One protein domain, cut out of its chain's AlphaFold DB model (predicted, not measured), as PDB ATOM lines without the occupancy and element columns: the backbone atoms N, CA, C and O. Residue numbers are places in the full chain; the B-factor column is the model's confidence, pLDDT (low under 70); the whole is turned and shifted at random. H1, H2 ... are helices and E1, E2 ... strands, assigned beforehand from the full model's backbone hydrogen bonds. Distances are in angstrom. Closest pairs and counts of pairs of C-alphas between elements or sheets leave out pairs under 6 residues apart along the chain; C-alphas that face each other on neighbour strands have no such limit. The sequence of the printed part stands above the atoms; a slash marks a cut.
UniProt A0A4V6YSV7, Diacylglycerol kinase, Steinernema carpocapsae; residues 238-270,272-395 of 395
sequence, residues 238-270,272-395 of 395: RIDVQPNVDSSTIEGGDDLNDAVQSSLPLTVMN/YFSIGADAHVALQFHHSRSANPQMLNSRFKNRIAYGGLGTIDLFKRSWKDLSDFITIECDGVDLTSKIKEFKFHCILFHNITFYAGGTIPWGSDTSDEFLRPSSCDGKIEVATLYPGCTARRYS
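Overview. This is residues 238 to 270 and 272 to 395 of the 395 residues of the protein "Diacylglycerol kinase" of Steinernema carpocapsae (UniProt A0A4V6YSV7). A small twisted sheet of four strands makes the middle; from one end of its edge strand E1 the helices H2 and H3 reach away as a steeply tilted pair, and two short helices, H4 and H5, sit at another side. A wide loop at the start of the printed part swings far out with H1, and residues 249 to 255 stick out free; the long unnamed link of residues 351 to 380 makes another excursion. The printed part has 157 residues, with five named helices and four named strands in the order H1 E1 H2 H3 H4 H5 E2 E3 E4; the sheet runs E1 E2 E3 E4, antiparallel throughout. The class is mixed, helices and strands, though under half of the residues are in named elements. The whole is compact, radius of gyration of the C-alphas 17.1 A, and spans 47 by 45 by 30 A.

Arrangement. Look first at E1, residues 272 to 276, antiparallel to E2, residues 346 to 350: N 273 and O 349 are 2.8 A apart, within hydrogen-bond range. E2, E3 (residues 381 to 385) and E4 (residues 392 to 394) form a meander, each strand the antiparallel neighbour of the one before. In the hairpin E2 and E3, N 348 and O 383 are 2.8 A apart; in the hairpin E3 and E4, N 394 and O 382 are 3.2 A apart. H2, residues 277 to 291, only grazes the sheet, with residues 277 to 282. It touches H3, residues 299 to 315, at a steep tilt of 45 degrees, opposite ways; their closest C-alphas, of Val 281 and Gly 310, are 5.8 A apart. H4, residues 322 to 325, and H5, residues 336 to 340, only just touch, with 3 pairs of C-alphas within 8 A, the closest those of Ser 323 and Lys 340 at 5.4 A; each only grazes the sheet. H1, residues 254 to 261, is not on the sheet and touches no helix. Every O i to N i+4 pair is within hydrogen-bond range in H1, H2, H3 and H5; H4 is too short for one.

Along the chain. Find C-alpha 254 at (65.384, 31.210, -18.917), where H1 begins its 10.9 A. E1 covers 13.3 A, E2 12.5 A and E3 13.0 A. H2 starts at C-alpha 277, (43.325, 28.019, -16.546), and covers 21.0 A; H3 covers 24.6 A. H4 covers 5.6 A and H5 6.1 A. E4, 7.0 A long, ends at C-alpha 394, (31.561, 43.243, -20.835).

Size, cuts and confidence. The C-alphas farthest apart, of Asp 254 and Asp 368, are 50.2 A apart. Residue 271 is not printed; C-alphas 270 and 272 are 6.5 A apart across the cut. Of the links printed whole, E2 to E3 is long. Mean pLDDT of the printed part is 75.4, with 53 residues under 70, among them 246 to 262, 307 to 317, 363 to 372 and 387 to 395.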
ATOM      1  N   ARG A 238      42.374  40.249 -35.418       94.25
ATOM      2  CA  ARG A 238      43.833  40.237 -35.370       94.25
ATOM      3  C   ARG A 238      44.282  40.492 -33.936       94.25
ATOM      4  O   ARG A 238      43.874  41.480 -33.341       94.25
ATOM      5  N   ILE A 239      45.144  39.625 -33.428       92.50
ATOM      6  CA  ILE A 239      45.775  39.741 -32.118       92.50
ATOM      7  C   ILE A 239      47.205  40.226 -32.334       92.50
ATOM      8  O   ILE A 239      47.968  39.594 -33.070       92.50
ATOM      9  N   ASP A 240      47.544  41.336 -31.689       90.00
ATOM     10  CA  ASP A 240      48.918  41.805 -31.552       90.00
ATOM     11  C   ASP A 240      49.396  41.534 -30.125       90.00
ATOM     12  O   ASP A 240      48.644  41.719 -29.168       90.00
ATOM     13  N   VAL A 241      50.627  41.046 -29.990       87.00
ATOM     14  CA  VAL A 241      51.227  40.728 -28.691       87.00
ATOM     15  C   VAL A 241      52.576  41.397 -28.619       87.00
ATOM     16  O   VAL A 241      53.434  41.186 -29.475       87.00
ATOM     17  N   GLN A 242      52.753  42.179 -27.563       85.25
ATOM     18  CA  GLN A 242      53.973  42.915 -27.301       85.25
ATOM     19  C   GLN A 242      54.452  42.588 -25.884       85.25
ATOM     20  O   GLN A 242      53.623  42.458 -24.978       85.25
ATOM     21  N   PRO A 243      55.769  42.430 -25.674       82.00
ATOM     22  CA  PRO A 243      56.322  42.288 -24.337       82.00
ATOM     23  C   PRO A 243      55.934  43.479 -23.460       82.00
ATOM     24  O   PRO A 243      56.006  44.629 -23.896       82.00
ATOM     25  N   ASN A 244      55.552  43.210 -22.213       78.00
ATOM     26  CA  ASN A 244      55.269  44.270 -21.257       78.00
ATOM     27  C   ASN A 244      56.584  44.927 -20.805       78.00
ATOM     28  O   ASN A 244      57.368  44.323 -20.068       78.00
ATOM     29  N   VAL A 245      56.812  46.165 -21.243       72.75
ATOM     30  CA  VAL A 245      58.059  46.912 -21.018       72.75
ATOM     31  C   VAL A 245      58.286  47.209 -19.533       72.75
ATOM     32  O   VAL A 245      59.421  47.165 -19.071       72.75
ATOM     33  N   ASP A 246      57.217  47.405 -18.759       67.50
ATOM     34  CA  ASP A 246      57.306  47.701 -17.322       67.50
ATOM     35  C   ASP A 246      57.726  46.475 -16.490       67.50
ATOM     36  O   ASP A 246      58.149  46.602 -15.340       67.50
ATOM     37  N   SER A 247      57.646  45.275 -17.077       60.69
ATOM     38  CA  SER A 247      58.009  44.008 -16.428       60.69
ATOM     39  C   SER A 247      59.455  43.562 -16.675       60.69
ATOM     40  O   SER A 247      59.881  42.552 -16.116       60.69
ATOM     41  N   SER A 248      60.245  44.322 -17.447       53.59
ATOM     42  CA  SER A 248      61.648  43.992 -17.764       53.59
ATOM     43  C   SER A 248      62.600  44.033 -16.557       53.59
ATOM     44  O   SER A 248      63.790  43.763 -16.702       53.59
ATOM     45  N   THR A 249      62.103  44.414 -15.379       50.41
ATOM     46  CA  THR A 249      62.830  44.437 -14.100       50.41
ATOM     47  C   THR A 249      62.608  43.187 -13.246       50.41
ATOM     48  O   THR A 249      63.271  43.030 -12.222       50.41
ATOM     49  N   ILE A 250      61.705  42.285 -13.644       57.44
ATOM     50  CA  ILE A 250      61.542  40.992 -12.978       57.44
ATOM     51  C   ILE A 250      62.678  40.093 -13.473       57.44
ATOM     52  O   ILE A 250      62.741  39.796 -14.665       57.44
ATOM     53  N   GLU A 251      63.577  39.668 -12.575       51.41
ATOM     54  CA  GLU A 251      64.568  38.615 -12.844       51.41
ATOM     55  C   GLU A 251      63.835  37.308 -13.195       51.41
ATOM     56  O   GLU A 251      63.555  36.459 -12.351       51.41
ATOM     57  N   GLY A 252      63.429  37.180 -14.454       53.47
ATOM     58  CA  GLY A 252      62.831  35.976 -15.000       53.47
ATOM     59  C   GLY A 252      63.922  34.977 -15.352       53.47
ATOM     60  O   GLY A 252      64.893  35.336 -16.015       53.47
ATOM     61  N   GLY A 253      63.763  33.721 -14.927       61.06
ATOM     62  CA  GLY A 253      64.599  32.615 -15.404       61.06
ATOM     63  C   GLY A 253      64.501  32.421 -16.925       61.06
ATOM     64  O   GLY A 253      63.718  33.097 -17.594       61.06
ATOM     65  N   ASP A 254      65.270  31.472 -17.468       63.19
ATOM     66  CA  ASP A 254      65.384  31.210 -18.917       63.19
ATOM     67  C   ASP A 254      64.026  31.148 -19.656       63.19
ATOM     68  O   ASP A 254      63.898  31.685 -20.755       63.19
ATOM     69  N   ASP A 255      62.979  30.614 -19.015       65.06
ATOM     70  CA  ASP A 255      61.620  30.513 -19.572       65.06
ATOM     71  C   ASP A 255      60.979  31.872 -19.927       65.06
ATOM     72  O   ASP A 255      60.191  31.972 -20.870       65.06
ATOM     73  N   LEU A 256      61.293  32.934 -19.176       65.50
ATOM     74  CA  LEU A 256      60.727  34.273 -19.383       65.50
ATOM     75  C   LEU A 256      61.404  34.970 -20.571       65.50
ATOM     76  O   LEU A 256      60.734  35.626 -21.369       65.50
ATOM     77  N   ASN A 257      62.712  34.755 -20.736       63.91
ATOM     78  CA  ASN A 257      63.466  35.226 -21.897       63.91
ATOM     79  C   ASN A 257      63.000  34.539 -23.187       63.91
ATOM     80  O   ASN A 257      62.785  35.219 -24.193       63.91
ATOM     81  N   ASP A 258      62.768  33.226 -23.142       68.69
ATOM     82  CA  ASP A 258      62.211  32.478 -24.272       68.69
ATOM     83  C   ASP A 258      60.793  32.956 -24.622       68.69
ATOM     84  O   ASP A 258      60.474  33.144 -25.798       68.69
ATOM     85  N   ALA A 259      59.948  33.227 -23.621       68.06
ATOM     86  CA  ALA A 259      58.600  33.751 -23.841       68.06
ATOM     87  C   ALA A 259      58.611  35.147 -24.489       68.06
ATOM     88  O   ALA A 259      57.869  35.377 -25.445       68.06
ATOM     89  N   VAL A 260      59.475  36.056 -24.023       65.12
ATOM     90  CA  VAL A 260      59.621  37.420 -24.569       65.12
ATOM     91  C   VAL A 260      60.149  37.410 -26.006       65.12
ATOM     92  O   VAL A 260      59.759  38.254 -26.812       65.12
ATOM     93  N   GLN A 261      61.007  36.448 -26.351       62.12
ATOM     94  CA  GLN A 261      61.507  36.270 -27.718       62.12
ATOM     95  C   GLN A 261      60.529  35.508 -28.623       62.12
ATOM     96  O   GLN A 261      60.675  35.521 -29.849       62.12
ATOM     97  N   SER A 262      59.528  34.840 -28.046       67.19
ATOM     98  CA  SER A 262      58.561  34.058 -28.804       67.19
ATOM     99  C   SER A 262      57.470  34.940 -29.420       67.19
ATOM    100  O   SER A 262      56.752  35.671 -28.743       67.19
ATOM    101  N   SER A 263      57.306  34.848 -30.739       70.25
ATOM    102  CA  SER A 263      56.138  35.400 -31.428       70.25
ATOM    103  C   SER A 263      54.975  34.414 -31.370       70.25
ATOM    104  O   SER A 263      55.190  33.204 -31.505       70.25
ATOM    105  N   LEU A 264      53.738  34.911 -31.293       75.50
ATOM    106  CA  LEU A 264      52.571  34.042 -31.426       75.50
ATOM    107  C   LEU A 264      52.607  33.272 -32.760       75.50
ATOM    108  O   LEU A 264      52.797  33.873 -33.819       75.50
ATOM    109  N   PRO A 265      52.346  31.951 -32.749       74.38
ATOM    110  CA  PRO A 265      52.301  31.156 -33.975       74.38
ATOM    111  C   PRO A 265      51.113  31.528 -34.876       74.38
ATOM    112  O   PRO A 265      51.129  31.237 -36.072       74.38
ATOM    113  N   LEU A 266      50.071  32.141 -34.303       78.88
ATOM    114  CA  LEU A 266      48.877  32.615 -34.994       78.88
ATOM    115  C   LEU A 266      48.479  33.979 -34.431       78.88
ATOM    116  O   LEU A 266      48.297  34.119 -33.227       78.88
ATOM    117  N   THR A 267      48.290  34.950 -35.317       87.69
ATOM    118  CA  THR A 267      47.889  36.327 -34.981       87.69
ATOM    119  C   THR A 267      46.448  36.633 -35.382       87.69
ATOM    120  O   THR A 267      46.023  37.779 -35.327       87.69
ATOM    121  N   VAL A 268      45.679  35.625 -35.812       92.50
ATOM    122  CA  VAL A 268      44.265  35.782 -36.174       92.50
ATOM    123  C   VAL A 268      43.409  34.785 -35.405       92.50
ATOM    124  O   VAL A 268      43.626  33.572 -35.477       92.50
ATOM    125  N   MET A 269      42.408  35.308 -34.710       93.31
ATOM    126  CA  MET A 269      41.412  34.575 -33.947       93.31
ATOM    127  C   MET A 269      40.095  34.501 -34.722       93.31
ATOM    128  O   MET A 269      39.558  35.518 -35.156       93.31
ATOM    129  N   ASN A 270      39.563  33.283 -34.859       93.62
ATOM    130  CA  ASN A 270      38.256  33.045 -35.485       93.62
ATOM    131  C   ASN A 270      37.162  32.689 -34.464       93.62
ATOM    132  O   ASN A 270      36.003  32.999 -34.696       93.62
ATOM    133  N   TYR A 272      37.738  32.059 -30.348       91.69
ATOM    134  CA  TYR A 272      37.986  32.652 -29.044       91.69
ATOM    135  C   TYR A 272      39.477  32.568 -28.690       91.69
ATOM    136  O   TYR A 272      40.212  31.740 -29.242       91.69
ATOM    137  N   PHE A 273      39.901  33.423 -27.766       91.81
ATOM    138  CA  PHE A 273      41.247  33.524 -27.213       91.81
ATOM    139  C   PHE A 273      41.131  33.589 -25.691       91.81
ATOM    140  O   PHE A 273      40.344  34.368 -25.159       91.81
ATOM    141  N   SER A 274      41.881  32.746 -24.987       91.12
ATOM    142  CA  SER A 274      41.820  32.652 -23.532       91.12
ATOM    143  C   SER A 274      43.195  32.815 -22.901       91.12
ATOM    144  O   SER A 274      44.213  32.417 -23.467       91.12
ATOM    145  N   ILE A 275      43.207  33.393 -21.702       90.38
ATOM    146  CA  ILE A 275      44.380  33.498 -20.832       90.38
ATOM    147  C   ILE A 275      43.997  32.899 -19.481       90.38
ATOM    148  O   ILE A 275      42.944  33.224 -18.933       90.38
ATOM    149  N   GLY A 276      44.860  32.041 -18.936       89.00
ATOM    150  CA  GLY A 276      44.679  31.424 -17.624       89.00
ATOM    151  C   GLY A 276      44.406  29.925 -17.684       89.00
ATOM    152  O   GLY A 276      44.931  29.216 -18.547       89.00
ATOM    153  N   ALA A 277      43.570  29.445 -16.762       84.56
ATOM    154  CA  ALA A 277      43.325  28.019 -16.546       84.56
ATOM    155  C   ALA A 277      42.895  27.260 -17.816       84.56
ATOM    156  O   ALA A 277      43.389  26.165 -18.074       84.56
ATOM    157  N   ASP A 278      42.021  27.837 -18.649       84.06
ATOM    158  CA  ASP A 278      41.596  27.180 -19.892       84.06
ATOM    159  C   ASP A 278      42.743  27.017 -20.894       84.06
ATOM    160  O   ASP A 278      42.946  25.926 -21.425       84.06
ATOM    161  N   ALA A 279      43.535  28.069 -21.112       86.81
ATOM    162  CA  ALA A 279      44.688  28.012 -22.005       86.81
ATOM    163  C   ALA A 279      45.692  26.943 -21.542       86.81
ATOM    164  O   ALA A 279      46.241  26.197 -22.360       86.81
ATOM    165  N   HIS A 280      45.872  26.805 -20.225       84.50
ATOM    166  CA  HIS A 280      46.710  25.764 -19.638       84.50
ATOM    167  C   HIS A 280      46.171  24.354 -19.904       84.50
ATOM    168  O   HIS A 280      46.910  23.478 -20.364       84.50
ATOM    169  N   VAL A 281      44.873  24.132 -19.687       82.56
ATOM    170  CA  VAL A 281      44.208  22.849 -19.968       82.56
ATOM    171  C   VAL A 281      44.274  22.513 -21.459       82.56
ATOM    172  O   VAL A 281      44.580  21.374 -21.826       82.56
ATOM    173  N   ALA A 282      44.056  23.495 -22.336       82.88
ATOM    174  CA  ALA A 282      44.168  23.333 -23.780       82.88
ATOM    175  C   ALA A 282      45.592  22.935 -24.205       82.88
ATOM    176  O   ALA A 282      45.756  22.034 -25.039       82.88
ATOM    177  N   LEU A 283      46.617  23.537 -23.592       83.31
ATOM    178  CA  LEU A 283      48.021  23.195 -23.823       83.31
ATOM    179  C   LEU A 283      48.347  21.772 -23.345       83.31
ATOM    180  O   LEU A 283      48.891  20.972 -24.111       83.31
ATOM    181  N   GLN A 284      47.950  21.410 -22.121       80.88
ATOM    182  CA  GLN A 284      48.133  20.055 -21.589       80.88
ATOM    183  C   GLN A 284      47.435  19.002 -22.458       80.88
ATOM    184  O   GLN A 284      48.005  17.944 -22.754       80.88
ATOM    185  N   PHE A 285      46.212  19.288 -22.909       80.56
ATOM    186  CA  PHE A 285      45.477  18.416 -23.817       80.56
ATOM    187  C   PHE A 285      46.202  18.273 -25.160       80.56
ATOM    188  O   PHE A 285      46.323  17.159 -25.682       80.56
ATOM    189  N   HIS A 286      46.732  19.368 -25.714       80.56
ATOM    190  CA  HIS A 286      47.510  19.335 -26.949       80.56
ATOM    191  C   HIS A 286      48.774  18.472 -26.814       80.56
ATOM    192  O   HIS A 286      49.020  17.613 -27.670       80.56
ATOM    193  N   HIS A 287      49.543  18.649 -25.737       81.38
ATOM    194  CA  HIS A 287      50.734  17.845 -25.447       81.38
ATOM    195  C   HIS A 287      50.377  16.367 -25.268       81.38
ATOM    196  O   HIS A 287      50.976  15.507 -25.913       81.38
ATOM    197  N   SER A 288      49.329  16.071 -24.496       77.69
ATOM    198  CA  SER A 288      48.837  14.704 -24.274       77.69
ATOM    199  C   SER A 288      48.407  14.028 -25.577       77.69
ATOM    200  O   SER A 288      48.711  12.857 -25.809       77.69
ATOM    201  N   ARG A 289      47.729  14.768 -26.465       74.88
ATOM    202  CA  ARG A 289      47.301  14.275 -27.784       74.88
ATOM    203  C   ARG A 289      48.470  14.036 -28.727       74.88
ATOM    204  O   ARG A 289      48.424  13.089 -29.511       74.88
ATOM    205  N   SER A 290      49.494  14.877 -28.655       74.19
ATOM    206  CA  SER A 290      50.708  14.737 -29.460       74.19
ATOM    207  C   SER A 290      51.579  13.573 -28.980       74.19
ATOM    208  O   SER A 290      52.118  12.845 -29.810       74.19
ATOM    209  N   ALA A 291      51.646  13.345 -27.665       76.25
ATOM    210  CA  ALA A 291      52.370  12.231 -27.059       76.25
ATOM    211  C   ALA A 291      51.658  10.881 -27.252       76.25
ATOM    212  O   ALA A 291      52.307   9.886 -27.563       76.25
ATOM    213  N   ASN A 292      50.322  10.841 -27.136       73.06
ATOM    214  CA  ASN A 292      49.534   9.605 -27.205       73.06
ATOM    215  C   ASN A 292      48.401   9.636 -28.258       73.06
ATOM    216  O   ASN A 292      47.220   9.513 -27.904       73.06
ATOM    217  N   PRO A 293      48.706   9.707 -29.572       69.88
ATOM    218  CA  PRO A 293      47.679   9.793 -30.618       69.88
ATOM    219  C   PRO A 293      46.708   8.601 -30.646       69.88
ATOM    220  O   PRO A 293      45.539   8.760 -30.990       69.88
ATOM    221  N   GLN A 294      47.177   7.403 -30.273       66.31
ATOM    222  CA  GLN A 294      46.370   6.173 -30.268       66.31
ATOM    223  C   GLN A 294      45.331   6.150 -29.135       66.31
ATOM    224  O   GLN A 294      44.240   5.605 -29.303       66.31
ATOM    225  N   MET A 295      45.640   6.776 -27.996       60.50
ATOM    226  CA  MET A 295      44.720   6.866 -26.857       60.50
ATOM    227  C   MET A 295      43.643   7.934 -27.075       60.50
ATOM    228  O   MET A 295      42.536   7.793 -26.567       60.50
ATOM    229  N   LEU A 296      43.930   8.956 -27.887       63.28
ATOM    230  CA  LEU A 296      43.063  10.112 -28.158       63.28
ATOM    231  C   LEU A 296      42.540  10.119 -29.609       63.28
ATOM    232  O   LEU A 296      42.434  11.147 -30.282       63.28
ATOM    233  N   ASN A 297      42.205   8.924 -30.106       65.31
ATOM    234  CA  ASN A 297      41.766   8.693 -31.484       65.31
ATOM    235  C   ASN A 297      40.243   8.794 -31.697       65.31
ATOM    236  O   ASN A 297      39.775   8.693 -32.833       65.31
ATOM    237  N   SER A 298      39.457   9.002 -30.635       71.62
ATOM    238  CA  SER A 298      37.997   9.108 -30.716       71.62
ATOM    239  C   SER A 298      37.476  10.390 -30.071       71.62
ATOM    240  O   SER A 298      38.054  10.915 -29.118       71.62
ATOM    241  N   ARG A 299      36.341  10.892 -30.577       74.31
ATOM    242  CA  ARG A 299      35.698  12.108 -30.046       74.31
ATOM    243  C   ARG A 299      35.356  11.976 -28.564       74.31
ATOM    244  O   ARG A 299      35.601  12.904 -27.805       74.31
ATOM    245  N   PHE A 300      34.834  10.818 -28.168       70.56
ATOM    246  CA  PHE A 300      34.456  10.534 -26.786       70.56
ATOM    247  C   PHE A 300      35.666  10.582 -25.846       70.56
ATOM    248  O   PHE A 300      35.641  11.312 -24.860       70.56
ATOM    249  N   LYS A 301      36.763   9.896 -26.202       72.06
ATOM    250  CA  LYS A 301      38.003   9.913 -25.408       72.06
ATOM    251  C   LYS A 301      38.599  11.316 -25.315       72.06
ATOM    252  O   LYS A 301      39.025  11.725 -24.245       72.06
ATOM    253  N   ASN A 302      38.552  12.074 -26.411       73.69
ATOM    254  CA  ASN A 302      39.013  13.461 -26.434       73.69
ATOM    255  C   ASN A 302      38.205  14.348 -25.481       73.69
ATOM    256  O   ASN A 302      38.791  15.150 -24.763       73.69
ATOM    257  N   ARG A 303      36.878  14.177 -25.439       73.56
ATOM    258  CA  ARG A 303      36.008  14.946 -24.543       73.56
ATOM    259  C   ARG A 303      36.242  14.595 -23.072       73.56
ATOM    260  O   ARG A 303      36.308  15.502 -22.255       73.56
ATOM    261  N   ILE A 304      36.421  13.308 -22.749       71.94
ATOM    262  CA  ILE A 304      36.758  12.858 -21.384       71.94
ATOM    263  C   ILE A 304      38.117  13.405 -20.956       71.94
ATOM    264  O   ILE A 304      38.232  13.932 -19.858       71.94
ATOM    265  N   ALA A 305      39.138  13.290 -21.806       69.94
ATOM    266  CA  ALA A 305      40.476  13.764 -21.477       69.94
ATOM    267  C   ALA A 305      40.491  15.279 -21.232       69.94
ATOM    268  O   ALA A 305      41.055  15.721 -20.238       69.94
ATOM    269  N   TYR A 306      39.817  16.060 -22.081       72.12
ATOM    270  CA  TYR A 306      39.686  17.504 -21.871       72.12
ATOM    271  C   TYR A 306      38.917  17.826 -20.582       72.12
ATOM    272  O   TYR A 306      39.377  18.627 -19.776       72.12
ATOM    273  N   GLY A 307      37.782  17.157 -20.348       67.56
ATOM    274  CA  GLY A 307      36.972  17.360 -19.144       67.56
ATOM    275  C   GLY A 307      37.701  16.981 -17.852       67.56
ATOM    276  O   GLY A 307      37.618  17.712 -16.874       67.56
ATOM    277  N   GLY A 308      38.450  15.875 -17.856       67.00
ATOM    278  CA  GLY A 308      39.221  15.407 -16.703       67.00
ATOM    279  C   GLY A 308      40.437  16.279 -16.388       67.00
ATOM    280  O   GLY A 308      40.728  16.514 -15.221       67.00
ATOM    281  N   LEU A 309      41.132  16.799 -17.406       64.06
ATOM    282  CA  LEU A 309      42.209  17.774 -17.195       64.06
ATOM    283  C   LEU A 309      41.650  19.104 -16.677       64.06
ATOM    284  O   LEU A 309      42.192  19.666 -15.728       64.06
ATOM    285  N   GLY A 310      40.521  19.553 -17.235       60.53
ATOM    286  CA  GLY A 310      39.825  20.759 -16.792       60.53
ATOM    287  C   GLY A 310      39.390  20.704 -15.328       60.53
ATOM    288  O   GLY A 310      39.586  21.672 -14.598       60.53
ATOM    289  N   THR A 311      38.854  19.570 -14.860       59.62
ATOM    290  CA  THR A 311      38.464  19.426 -13.449       59.62
ATOM    291  C   THR A 311      39.673  19.437 -12.521       59.62
ATOM    292  O   THR A 311      39.649  20.151 -11.522       59.62
ATOM    293  N   ILE A 312      40.748  18.710 -12.849       61.00
ATOM    294  CA  ILE A 312      41.963  18.666 -12.020       61.00
ATOM    295  C   ILE A 312      42.574  20.064 -11.856       61.00
ATOM    296  O   ILE A 312      42.954  20.433 -10.744       61.00
ATOM    297  N   ASP A 313      42.656  20.846 -12.931       60.50
ATOM    298  CA  ASP A 313      43.302  22.161 -12.892       60.50
ATOM    299  C   ASP A 313      42.451  23.215 -12.162       60.50
ATOM    300  O   ASP A 313      42.974  24.019 -11.388       60.50
ATOM    301  N   LEU A 314      41.119  23.136 -12.289       58.22
ATOM    302  CA  LEU A 314      40.188  23.945 -11.494       58.22
ATOM    303  C   LEU A 314      40.342  23.690  -9.984       58.22
ATOM    304  O   LEU A 314      40.261  24.632  -9.193       58.22
ATOM    305  N   PHE A 315      40.618  22.445  -9.574       55.41
ATOM    306  CA  PHE A 315      40.866  22.103  -8.167       55.41
ATOM    307  C   PHE A 315      42.242  22.550  -7.658       55.41
ATOM    308  O   PHE A 315      42.387  22.813  -6.464       55.41
ATOM    309  N   LYS A 316      43.244  22.688  -8.534       61.28
ATOM    310  CA  LYS A 316      44.613  23.059  -8.137       61.28
ATOM    311  C   LYS A 316      44.786  24.529  -7.737       61.28
ATOM    312  O   LYS A 316      45.831  24.868  -7.191       61.28
ATOM    313  N   ARG A 317      43.780  25.397  -7.950       66.25
ATOM    314  CA  ARG A 317      43.799  26.843  -7.608       66.25
ATOM    315  C   ARG A 317      45.053  27.595  -8.093       66.25
ATOM    316  O   ARG A 317      45.342  28.676  -7.591       66.25
ATOM    317  N   SER A 318      45.775  27.065  -9.081       71.75
ATOM    318  CA  SER A 318      47.042  27.626  -9.571       71.75
ATOM    319  C   SER A 318      46.885  29.005 -10.217       71.75
ATOM    320  O   SER A 318      47.859  29.728 -10.352       71.75
ATOM    321  N   TRP A 319      45.652  29.377 -10.569       78.56
ATOM    322  CA  TRP A 319      45.302  30.612 -11.271       78.56
ATOM    323  C   TRP A 319      44.521  31.612 -10.406       78.56
ATOM    324  O   TRP A 319      43.948  32.556 -10.935       78.56
ATOM    325  N   LYS A 320      44.477  31.408  -9.084       79.00
ATOM    326  CA  LYS A 320      43.705  32.246  -8.146       79.00
ATOM    327  C   LYS A 320      44.153  33.713  -8.097       79.00
ATOM    328  O   LYS A 320      43.337  34.573  -7.794       79.00
ATOM    329  N   ASP A 321      45.427  33.967  -8.393       83.94
ATOM    330  CA  ASP A 321      46.041  35.297  -8.333       83.94
ATOM    331  C   ASP A 321      46.102  35.950  -9.731       83.94
ATOM    332  O   ASP A 321      46.569  37.074  -9.876       83.94
ATOM    333  N   LEU A 322      45.620  35.269 -10.786       86.56
ATOM    334  CA  LEU A 322      45.704  35.749 -12.173       86.56
ATOM    335  C   LEU A 322      45.055  37.128 -12.350       86.56
ATOM    336  O   LEU A 322      45.589  37.970 -13.072       86.56
ATOM    337  N   SER A 323      43.925  37.364 -11.681       85.69
ATOM    338  CA  SER A 323      43.215  38.643 -11.732       85.69
ATOM    339  C   SER A 323      44.070  39.824 -11.282       85.69
ATOM    340  O   SER A 323      43.855  40.936 -11.752       85.69
ATOM    341  N   ASP A 324      45.045  39.603 -10.400       86.81
ATOM    342  CA  ASP A 324      45.855  40.683  -9.835       86.81
ATOM    343  C   ASP A 324      46.867  41.224 -10.855       86.81
ATOM    344  O   ASP A 324      47.178  42.420 -10.832       86.81
ATOM    345  N   PHE A 325      47.285  40.373 -11.798       87.06
ATOM    346  CA  PHE A 325      48.257  40.669 -12.854       87.06
ATOM    347  C   PHE A 325      47.632  41.149 -14.170       87.06
ATOM    348  O   PHE A 325      48.364  41.521 -15.084       87.06
ATOM    349  N   ILE A 326      46.302  41.130 -14.295       88.94
ATOM    350  CA  ILE A 326      45.610  41.532 -15.523       88.94
ATOM    351  C   ILE A 326      45.017  42.927 -15.364       88.94
ATOM    352  O   ILE A 326      44.256  43.209 -14.434       88.94
ATOM    353  N   THR A 327      45.343  43.783 -16.325       90.62
ATOM    354  CA  THR A 327      44.638  45.030 -16.614       90.62
ATOM    355  C   THR A 327      43.843  44.854 -17.900       90.62
ATOM    356  O   THR A 327      44.236  44.086 -18.784       90.62
ATOM    357  N   ILE A 328      42.694  45.518 -17.996       90.38
ATOM    358  CA  ILE A 328      41.868  45.475 -19.200       90.38
ATOM    359  C   ILE A 328      41.303  46.853 -19.513       90.38
ATOM    360  O   ILE A 328      40.715  47.520 -18.663       90.38
ATOM    361  N   GLU A 329      41.442  47.230 -20.772       91.81
ATOM    362  CA  GLU A 329      40.825  48.407 -21.354       91.81
ATOM    363  C   GLU A 329      40.011  47.949 -22.565       91.81
ATOM    364  O   GLU A 329      40.506  47.192 -23.405       91.81
ATOM    365  N   CYS A 330      38.750  48.369 -22.638       90.38
ATOM    366  CA  CYS A 330      37.870  48.103 -23.772       90.38
ATOM    367  C   CYS A 330      37.363  49.440 -24.307       90.38
ATOM    368  O   CYS A 330      36.784  50.214 -23.551       90.38
ATOM    369  N   ASP A 331      37.607  49.719 -25.588       90.62
ATOM    370  CA  ASP A 331      37.169  50.946 -26.268       90.62
ATOM    371  C   ASP A 331      37.519  52.249 -25.515       90.62
ATOM    372  O   ASP A 331      36.726  53.190 -25.453       90.62
ATOM    373  N   GLY A 332      38.717  52.311 -24.917       91.25
ATOM    374  CA  GLY A 332      39.184  53.463 -24.134       91.25
ATOM    375  C   GLY A 332      38.664  53.516 -22.693       91.25
ATOM    376  O   GLY A 332      38.935  54.479 -21.974       91.25
ATOM    377  N   VAL A 333      37.900  52.511 -22.257       91.94
ATOM    378  CA  VAL A 333      37.350  52.411 -20.903       91.94
ATOM    379  C   VAL A 333      38.124  51.367 -20.108       91.94
ATOM    380  O   VAL A 333      38.112  50.181 -20.437       91.94
ATOM    381  N   ASP A 334      38.752  51.796 -19.015       91.88
ATOM    382  CA  ASP A 334      39.395  50.891 -18.063       91.88
ATOM    383  C   ASP A 334      38.335  50.097 -17.279       91.88
ATOM    384  O   ASP A 334      37.493  50.657 -16.567       91.88
ATOM    385  N   LEU A 335      38.370  48.769 -17.412       88.44
ATOM    386  CA  LEU A 335      37.488  47.845 -16.694       88.44
ATOM    387  C   LEU A 335      38.246  47.027 -15.637       88.44
ATOM    388  O   LEU A 335      37.656  46.136 -15.019       88.44
ATOM    389  N   THR A 336      39.519  47.343 -15.377       88.50
ATOM    390  CA  THR A 336      40.407  46.615 -14.458       88.50
ATOM    391  C   THR A 336      39.795  46.445 -13.070       88.50
ATOM    392  O   THR A 336      39.747  45.328 -12.551       88.50
ATOM    393  N   SER A 337      39.276  47.515 -12.460       86.62
ATOM    394  CA  SER A 337      38.673  47.434 -11.120       86.62
ATOM    395  C   SER A 337      37.477  46.483 -11.085       86.62
ATOM    396  O   SER A 337      37.377  45.671 -10.169       86.62
ATOM    397  N   LYS A 338      36.623  46.521 -12.119       82.50
ATOM    398  CA  LYS A 338      35.451  45.644 -12.220       82.50
ATOM    399  C   LYS A 338      35.878  44.187 -12.335       82.50
ATOM    400  O   LYS A 338      35.371  43.345 -11.605       82.50
ATOM    401  N   ILE A 339      36.829  43.872 -13.218       80.75
ATOM    402  CA  ILE A 339      37.239  42.476 -13.419       80.75
ATOM    403  C   ILE A 339      37.977  41.896 -12.204       80.75
ATOM    404  O   ILE A 339      37.829  40.706 -11.919       80.75
ATOM    405  N   LYS A 340      38.721  42.721 -11.452       83.69
ATOM    406  CA  LYS A 340      39.469  42.288 -10.260       83.69
ATOM    407  C   LYS A 340      38.567  41.823  -9.119       83.69
ATOM    408  O   LYS A 340      38.936  40.896  -8.398       83.69
ATOM    409  N   GLU A 341      37.358  42.370  -8.997       81.69
ATOM    410  CA  GLU A 341      36.367  41.905  -8.016       81.69
ATOM    411  C   GLU A 341      35.996  40.424  -8.206       81.69
ATOM    412  O   GLU A 341      35.664  39.737  -7.238       81.69
ATOM    413  N   PHE A 342      36.098  39.904  -9.435       76.88
ATOM    414  CA  PHE A 342      35.691  38.536  -9.761       76.88
ATOM    415  C   PHE A 342      36.728  37.466  -9.447       76.88
ATOM    416  O   PHE A 342      36.389  36.286  -9.533       76.88
ATOM    417  N   LYS A 343      37.964  37.847  -9.087       82.38
ATOM    418  CA  LYS A 343      39.060  36.912  -8.763       82.38
ATOM    419  C   LYS A 343      39.167  35.754  -9.762       82.38
ATOM    420  O   LYS A 343      39.270  34.586  -9.395       82.38
ATOM    421  N   PHE A 344      39.008  36.067 -11.043       84.38
ATOM    422  CA  PHE A 344      38.828  35.066 -12.084       84.38
ATOM    423  C   PHE A 344      40.105  34.256 -12.322       84.38
ATOM    424  O   PHE A 344      41.219  34.750 -12.186       84.38
ATOM    425  N   HIS A 345      39.930  32.998 -12.724       86.19
ATOM    426  CA  HIS A 345      41.038  32.091 -13.051       86.19
ATOM    427  C   HIS A 345      41.318  32.034 -14.558       86.19
ATOM    428  O   HIS A 345      42.299  31.432 -14.997       86.19
ATOM    429  N   CYS A 346      40.420  32.597 -15.362       86.88
ATOM    430  CA  CYS A 346      40.548  32.670 -16.805       86.88
ATOM    431  C   CYS A 346      39.793  33.890 -17.327       86.88
ATOM    432  O   CYS A 346      38.670  34.153 -16.894       86.88
ATOM    433  N   ILE A 347      40.393  34.591 -18.283       89.44
ATOM    434  CA  ILE A 347      39.718  35.588 -19.113       89.44
ATOM    435  C   ILE A 347      39.598  35.039 -20.535       89.44
ATOM    436  O   ILE A 347      40.498  34.354 -21.024       89.44
ATOM    437  N   LEU A 348      38.451  35.276 -21.157       90.25
ATOM    438  CA  LEU A 348      38.047  34.730 -22.443       90.25
ATOM    439  C   LEU A 348      37.552  35.877 -23.321       90.25
ATOM    440  O   LEU A 348      36.590  36.555 -22.974       90.25
ATOM    441  N   PHE A 349      38.202  36.047 -24.462       92.06
ATOM    442  CA  PHE A 349      37.779  36.917 -25.546       92.06
ATOM    443  C   PHE A 349      37.108  36.046 -26.595       92.06
ATOM    444  O   PHE A 349      37.695  35.064 -27.060       92.06
ATOM    445  N   HIS A 350      35.870  36.360 -26.932       90.31
ATOM    446  CA  HIS A 350      35.004  35.480 -27.693       90.31
ATOM    447  C   HIS A 350      34.425  36.186 -28.911       90.31
ATOM    448  O   HIS A 350      34.250  37.394 -28.899       90.31
ATOM    449  N   ASN A 351      34.217  35.421 -29.978       92.81
ATOM    450  CA  ASN A 351      33.726  35.904 -31.266       92.81
ATOM    451  C   ASN A 351      32.584  35.037 -31.827       92.81
ATOM    452  O   ASN A 351      31.998  35.358 -32.853       92.81
ATOM    453  N   ILE A 352      32.280  33.880 -31.232       91.25
ATOM    454  CA  ILE A 352      31.188  33.003 -31.692       91.25
ATOM    455  C   ILE A 352      30.291  32.609 -30.521       91.25
ATOM    456  O   ILE A 352      30.629  32.788 -29.368       91.25
ATOM    457  N   THR A 353      29.122  32.014 -30.757       87.81
ATOM    458  CA  THR A 353      28.225  31.704 -29.624       87.81
ATOM    459  C   THR A 353      28.737  30.569 -28.714       87.81
ATOM    460  O   THR A 353      28.359  30.476 -27.548       87.81
ATOM    461  N   PHE A 354      29.562  29.665 -29.252       88.50
ATOM    462  CA  PHE A 354      29.906  28.394 -28.610       88.50
ATOM    463  C   PHE A 354      31.364  28.320 -28.164       88.50
ATOM    464  O   PHE A 354      32.273  28.808 -28.831       88.50
ATOM    465  N   TYR A 355      31.584  27.639 -27.048       86.75
ATOM    466  CA  TYR A 355      32.869  27.443 -26.397       86.75
ATOM    467  C   TYR A 355      33.045  25.974 -25.990       86.75
ATOM    468  O   TYR A 355      32.064  25.267 -25.775       86.75
ATOM    469  N   ALA A 356      34.289  25.503 -25.871       83.25
ATOM    470  CA  ALA A 356      34.636  24.210 -25.272       83.25
ATOM    471  C   ALA A 356      33.769  23.006 -25.728       83.25
ATOM    472  O   ALA A 356      33.404  22.135 -24.929       83.25
ATOM    473  N   GLY A 357      33.444  22.920 -27.022       81.88
ATOM    474  CA  GLY A 357      32.653  21.822 -27.586       81.88
ATOM    475  C   GLY A 357      31.136  21.959 -27.415       81.88
ATOM    476  O   GLY A 357      30.433  20.942 -27.321       81.88
ATOM    477  N   GLY A 358      30.629  23.190 -27.424       82.75
ATOM    478  CA  GLY A 358      29.208  23.523 -27.456       82.75
ATOM    479  C   GLY A 358      28.634  24.091 -26.161       82.75
ATOM    480  O   GLY A 358      27.413  24.156 -26.044       82.75
ATOM    481  N   THR A 359      29.467  24.478 -25.194       81.88
ATOM    482  CA  THR A 359      29.013  25.267 -24.046       81.88
ATOM    483  C   THR A 359      28.737  26.704 -24.481       81.88
ATOM    484  O   THR A 359      29.316  27.201 -25.445       81.88
ATOM    485  N   ILE A 360      27.814  27.359 -23.786       82.38
ATOM    486  CA  ILE A 360      27.441  28.752 -24.025       82.38
ATOM    487  C   ILE A 360      27.837  29.502 -22.752       82.38
ATOM    488  O   ILE A 360      27.124  29.375 -21.754       82.38
ATOM    489  N   PRO A 361      28.985  30.206 -22.730       73.06
ATOM    490  CA  PRO A 361      29.519  30.781 -21.495       73.06
ATOM    491  C   PRO A 361      28.533  31.732 -20.803       73.06
ATOM    492  O   PRO A 361      28.438  31.730 -19.584       73.06
ATOM    493  N   TRP A 362      27.759  32.482 -21.587       70.88
ATOM    494  CA  TRP A 362      26.802  33.513 -21.158       70.88
ATOM    495  C   TRP A 362      25.395  32.998 -20.806       70.88
ATOM    496  O   TRP A 362      24.542  33.799 -20.439       70.88
ATOM    497  N   GLY A 363      25.140  31.687 -20.884       64.19
ATOM    498  CA  GLY A 363      23.813  31.113 -20.628       64.19
ATOM    499  C   GLY A 363      22.818  31.287 -21.788       64.19
ATOM    500  O   GLY A 363      23.116  31.924 -22.799       64.19
ATOM    501  N   SER A 364      21.648  30.647 -21.671       57.62
ATOM    502  CA  SER A 364      20.547  30.718 -22.652       57.62
ATOM    503  C   SER A 364      19.557  31.851 -22.383       57.62
ATOM    504  O   SER A 364      18.817  32.230 -23.289       57.62
ATOM    505  N   ASP A 365      19.551  32.370 -21.156       52.12
ATOM    506  CA  ASP A 365      18.528  33.281 -20.653       52.12
ATOM    507  C   ASP A 365      19.086  34.703 -20.686       52.12
ATOM    508  O   ASP A 365      19.767  35.156 -19.768       52.12
ATOM    509  N   THR A 366      18.852  35.403 -21.789       50.50
ATOM    510  CA  THR A 366      19.158  36.831 -21.877       50.50
ATOM    511  C   THR A 366      18.027  37.609 -21.215       50.50
ATOM    512  O   THR A 366      16.931  37.685 -21.768       50.50
ATOM    513  N   SER A 367      18.280  38.192 -20.043       47.94
ATOM    514  CA  SER A 367      17.522  39.360 -19.594       47.94
ATOM    515  C   SER A 367      17.712  40.495 -20.612       47.94
ATOM    516  O   SER A 367      18.807  40.656 -21.153       47.94
ATOM    517  N   ASP A 368      16.655  41.270 -20.874       50.44
ATOM    518  CA  ASP A 368      16.545  42.277 -21.951       50.44
ATOM    519  C   ASP A 368      17.637  43.377 -21.972       50.44
ATOM    520  O   ASP A 368      17.712  44.150 -22.924       50.44
ATOM    521  N   GLU A 369      18.512  43.460 -20.965       52.47
ATOM    522  CA  GLU A 369      19.550  44.497 -20.859       52.47
ATOM    523  C   GLU A 369      20.795  44.268 -21.738       52.47
ATOM    524  O   GLU A 369      21.539  45.218 -21.977       52.47
ATOM    525  N   PHE A 370      21.041  43.058 -22.266       55.94
ATOM    526  CA  PHE A 370      22.249  42.776 -23.062       55.94
ATOM    527  C   PHE A 370      21.938  42.138 -24.428       55.94
ATOM    528  O   PHE A 370      21.419  41.026 -24.507       55.94
ATOM    529  N   LEU A 371      22.341  42.808 -25.520       61.09
ATOM    530  CA  LEU A 371      22.200  42.335 -26.911       61.09
ATOM    531  C   LEU A 371      22.775  40.927 -27.101       61.09
ATOM    532  O   LEU A 371      23.895  40.669 -26.686       61.09
ATOM    533  N   ARG A 372      22.074  40.008 -27.762       69.88
ATOM    534  CA  ARG A 372      22.574  38.641 -28.004       69.88
ATOM    535  C   ARG A 372      23.961  38.649 -28.696       69.88
ATOM    536  O   ARG A 372      24.081  39.340 -29.703       69.88
ATOM    537  N   PRO A 373      24.966  37.889 -28.201       76.81
ATOM    538  CA  PRO A 373      26.278  37.761 -28.845       76.81
ATOM    539  C   PRO A 373      26.162  37.379 -30.319       76.81
ATOM    540  O   PRO A 373      25.339  36.522 -30.672       76.81
ATOM    541  N   SER A 374      26.987  37.994 -31.158       84.75
ATOM    542  CA  SER A 374      26.934  37.851 -32.610       84.75
ATOM    543  C   SER A 374      28.342  37.726 -33.165       84.75
ATOM    544  O   SER A 374      29.239  38.449 -32.770       84.75
ATOM    545  N   SER A 375      28.533  36.832 -34.131       88.62
ATOM    546  CA  SER A 375      29.831  36.663 -34.790       88.62
ATOM    547  C   SER A 375      30.030  37.592 -35.989       88.62
ATOM    548  O   SER A 375      30.870  37.299 -36.836       88.62
ATOM    549  N   CYS A 376      29.178  38.602 -36.163       91.44
ATOM    550  CA  CYS A 376      29.166  39.469 -37.345       91.44
ATOM    551  C   CYS A 376      28.671  40.895 -37.057       91.44
ATOM    552  O   CYS A 376      28.011  41.503 -37.905       91.44
ATOM    553  N   ASP A 377      28.883  41.397 -35.843       91.06
ATOM    554  CA  ASP A 377      28.480  42.744 -35.421       91.06
ATOM    555  C   ASP A 377      29.666  43.701 -35.204       91.06
ATOM    556  O   ASP A 377      29.464  44.856 -34.822       91.06
ATOM    557  N   GLY A 378      30.889  43.247 -35.485       91.69
ATOM    558  CA  GLY A 378      32.118  43.999 -35.283       91.69
ATOM    559  C   GLY A 378      32.504  44.160 -33.815       91.69
ATOM    560  O   GLY A 378      33.278  45.069 -33.513       91.69
ATOM    561  N   LYS A 379      31.972  43.328 -32.909       90.81
ATOM    562  CA  LYS A 379      32.267  43.360 -31.472       90.81
ATOM    563  C   LYS A 379      32.888  42.053 -30.994       90.81
ATOM    564  O   LYS A 379      32.762  41.008 -31.622       90.81
ATOM    565  N   ILE A 380      33.589  42.141 -29.869       90.56
ATOM    566  CA  ILE A 380      34.210  40.997 -29.207       90.56
ATOM    567  C   ILE A 380      33.658  40.895 -27.790       90.56
ATOM    568  O   ILE A 380      33.633  41.878 -27.049       90.56
ATOM    569  N   GLU A 381      33.198  39.716 -27.394       88.31
ATOM    570  CA  GLU A 381      32.700  39.518 -26.041       88.31
ATOM    571  C   GLU A 381      33.842  39.181 -25.088       88.31
ATOM    572  O   GLU A 381      34.619  38.253 -25.322       88.31
ATOM    573  N   VAL A 382      33.902  39.885 -23.956       88.25
ATOM    574  CA  VAL A 382      34.842  39.568 -22.879       88.25
ATOM    575  C   VAL A 382      34.099  38.892 -21.735       88.25
ATOM    576  O   VAL A 382      33.118  39.419 -21.201       88.25
ATOM    577  N   ALA A 383      34.583  37.715 -21.345       84.94
ATOM    578  CA  ALA A 383      34.046  36.917 -20.255       84.94
ATOM    579  C   ALA A 383      35.153  36.471 -19.294       84.94
ATOM    580  O   ALA A 383      36.245  36.080 -19.699       84.94
ATOM    581  N   THR A 384      34.847  36.459 -18.002       83.94
ATOM    582  CA  THR A 384      35.724  35.903 -16.962       83.94
ATOM    583  C   THR A 384      35.145  34.600 -16.416       83.94
ATOM    584  O   THR A 384      33.943  34.530 -16.150       83.94
ATOM    585  N   LEU A 385      35.979  33.576 -16.212       78.44
ATOM    586  CA  LEU A 385      35.573  32.278 -15.661       78.44
ATOM    587  C   LEU A 385      36.187  32.047 -14.268       78.44
ATOM    588  O   LEU A 385      37.376  32.288 -14.040       78.44
ATOM    589  N   TYR A 386      35.370  31.526 -13.350       73.00
ATOM    590  CA  TYR A 386      35.730  31.173 -11.969       73.00
ATOM    591  C   TYR A 386      35.412  29.688 -11.692       73.00
ATOM    592  O   TYR A 386      34.515  29.134 -12.344       73.00
ATOM    593  N   PRO A 387      36.069  29.018 -10.722       54.09
ATOM    594  CA  PRO A 387      35.629  27.706 -10.247       54.09
ATOM    595  C   PRO A 387      34.218  27.783  -9.634       54.09
ATOM    596  O   PRO A 387      34.059  28.178  -8.483       54.09
ATOM    597  N   GLY A 388      33.182  27.422 -10.401       48.84
ATOM    598  CA  GLY A 388      31.789  27.411  -9.922       48.84
ATOM    599  C   GLY A 388      30.727  28.055 -10.826       48.84
ATOM    600  O   GLY A 388      29.579  28.107 -10.409       48.84
ATOM    601  N   CYS A 389      31.069  28.478 -12.052       49.62
ATOM    602  CA  CYS A 389      30.145  28.991 -13.085       49.62
ATOM    603  C   CYS A 389      29.377  30.282 -12.740       49.62
ATOM    604  O   CYS A 389      28.287  30.269 -12.176       49.62
ATOM    605  N   THR A 390      29.885  31.409 -13.235       41.50
ATOM    606  CA  THR A 390      29.059  32.528 -13.725       41.50
ATOM    607  C   THR A 390      29.938  33.363 -14.652       41.50
ATOM    608  O   THR A 390      30.861  34.025 -14.185       41.50
ATOM    609  N   ALA A 391      29.716  33.292 -15.967       46.06
ATOM    610  CA  ALA A 391      30.346  34.246 -16.873       46.06
ATOM    611  C   ALA A 391      29.682  35.608 -16.659       46.06
ATOM    612  O   ALA A 391      28.454  35.700 -16.626       46.06
ATOM    613  N   ARG A 392      30.482  36.659 -16.501       48.06
ATOM    614  CA  ARG A 392      29.994  38.042 -16.480       48.06
ATOM    615  C   ARG A 392      30.514  38.760 -17.714       48.06
ATOM    616  O   ARG A 392      31.672  38.575 -18.083       48.06
ATOM    617  N   ARG A 393      29.614  39.496 -18.365       49.25
ATOM    618  CA  ARG A 393      29.805  40.086 -19.687       49.25
ATOM    619  C   ARG A 393      30.300  41.523 -19.587       49.25
ATOM    620  O   ARG A 393      29.766  42.297 -18.796       49.25
ATOM    621  N   TYR A 394      31.228  41.869 -20.472       50.31
ATOM    622  CA  TYR A 394      31.561  43.243 -20.835       50.31
ATOM    623  C   TYR A 394      31.422  43.374 -22.353       50.31
ATOM    624  O   TYR A 394      31.798  42.450 -23.080       50.31
ATOM    625  N   SER A 395      30.787  44.454 -22.804       43.50
ATOM    626  CA  SER A 395      30.485  44.736 -24.212       43.50
ATOM    627  C   SER A 395      30.970  46.107 -24.607       43.50
ATOM    628  O   SER A 395      30.790  47.007 -23.750       43.50
TER     629      SER A 395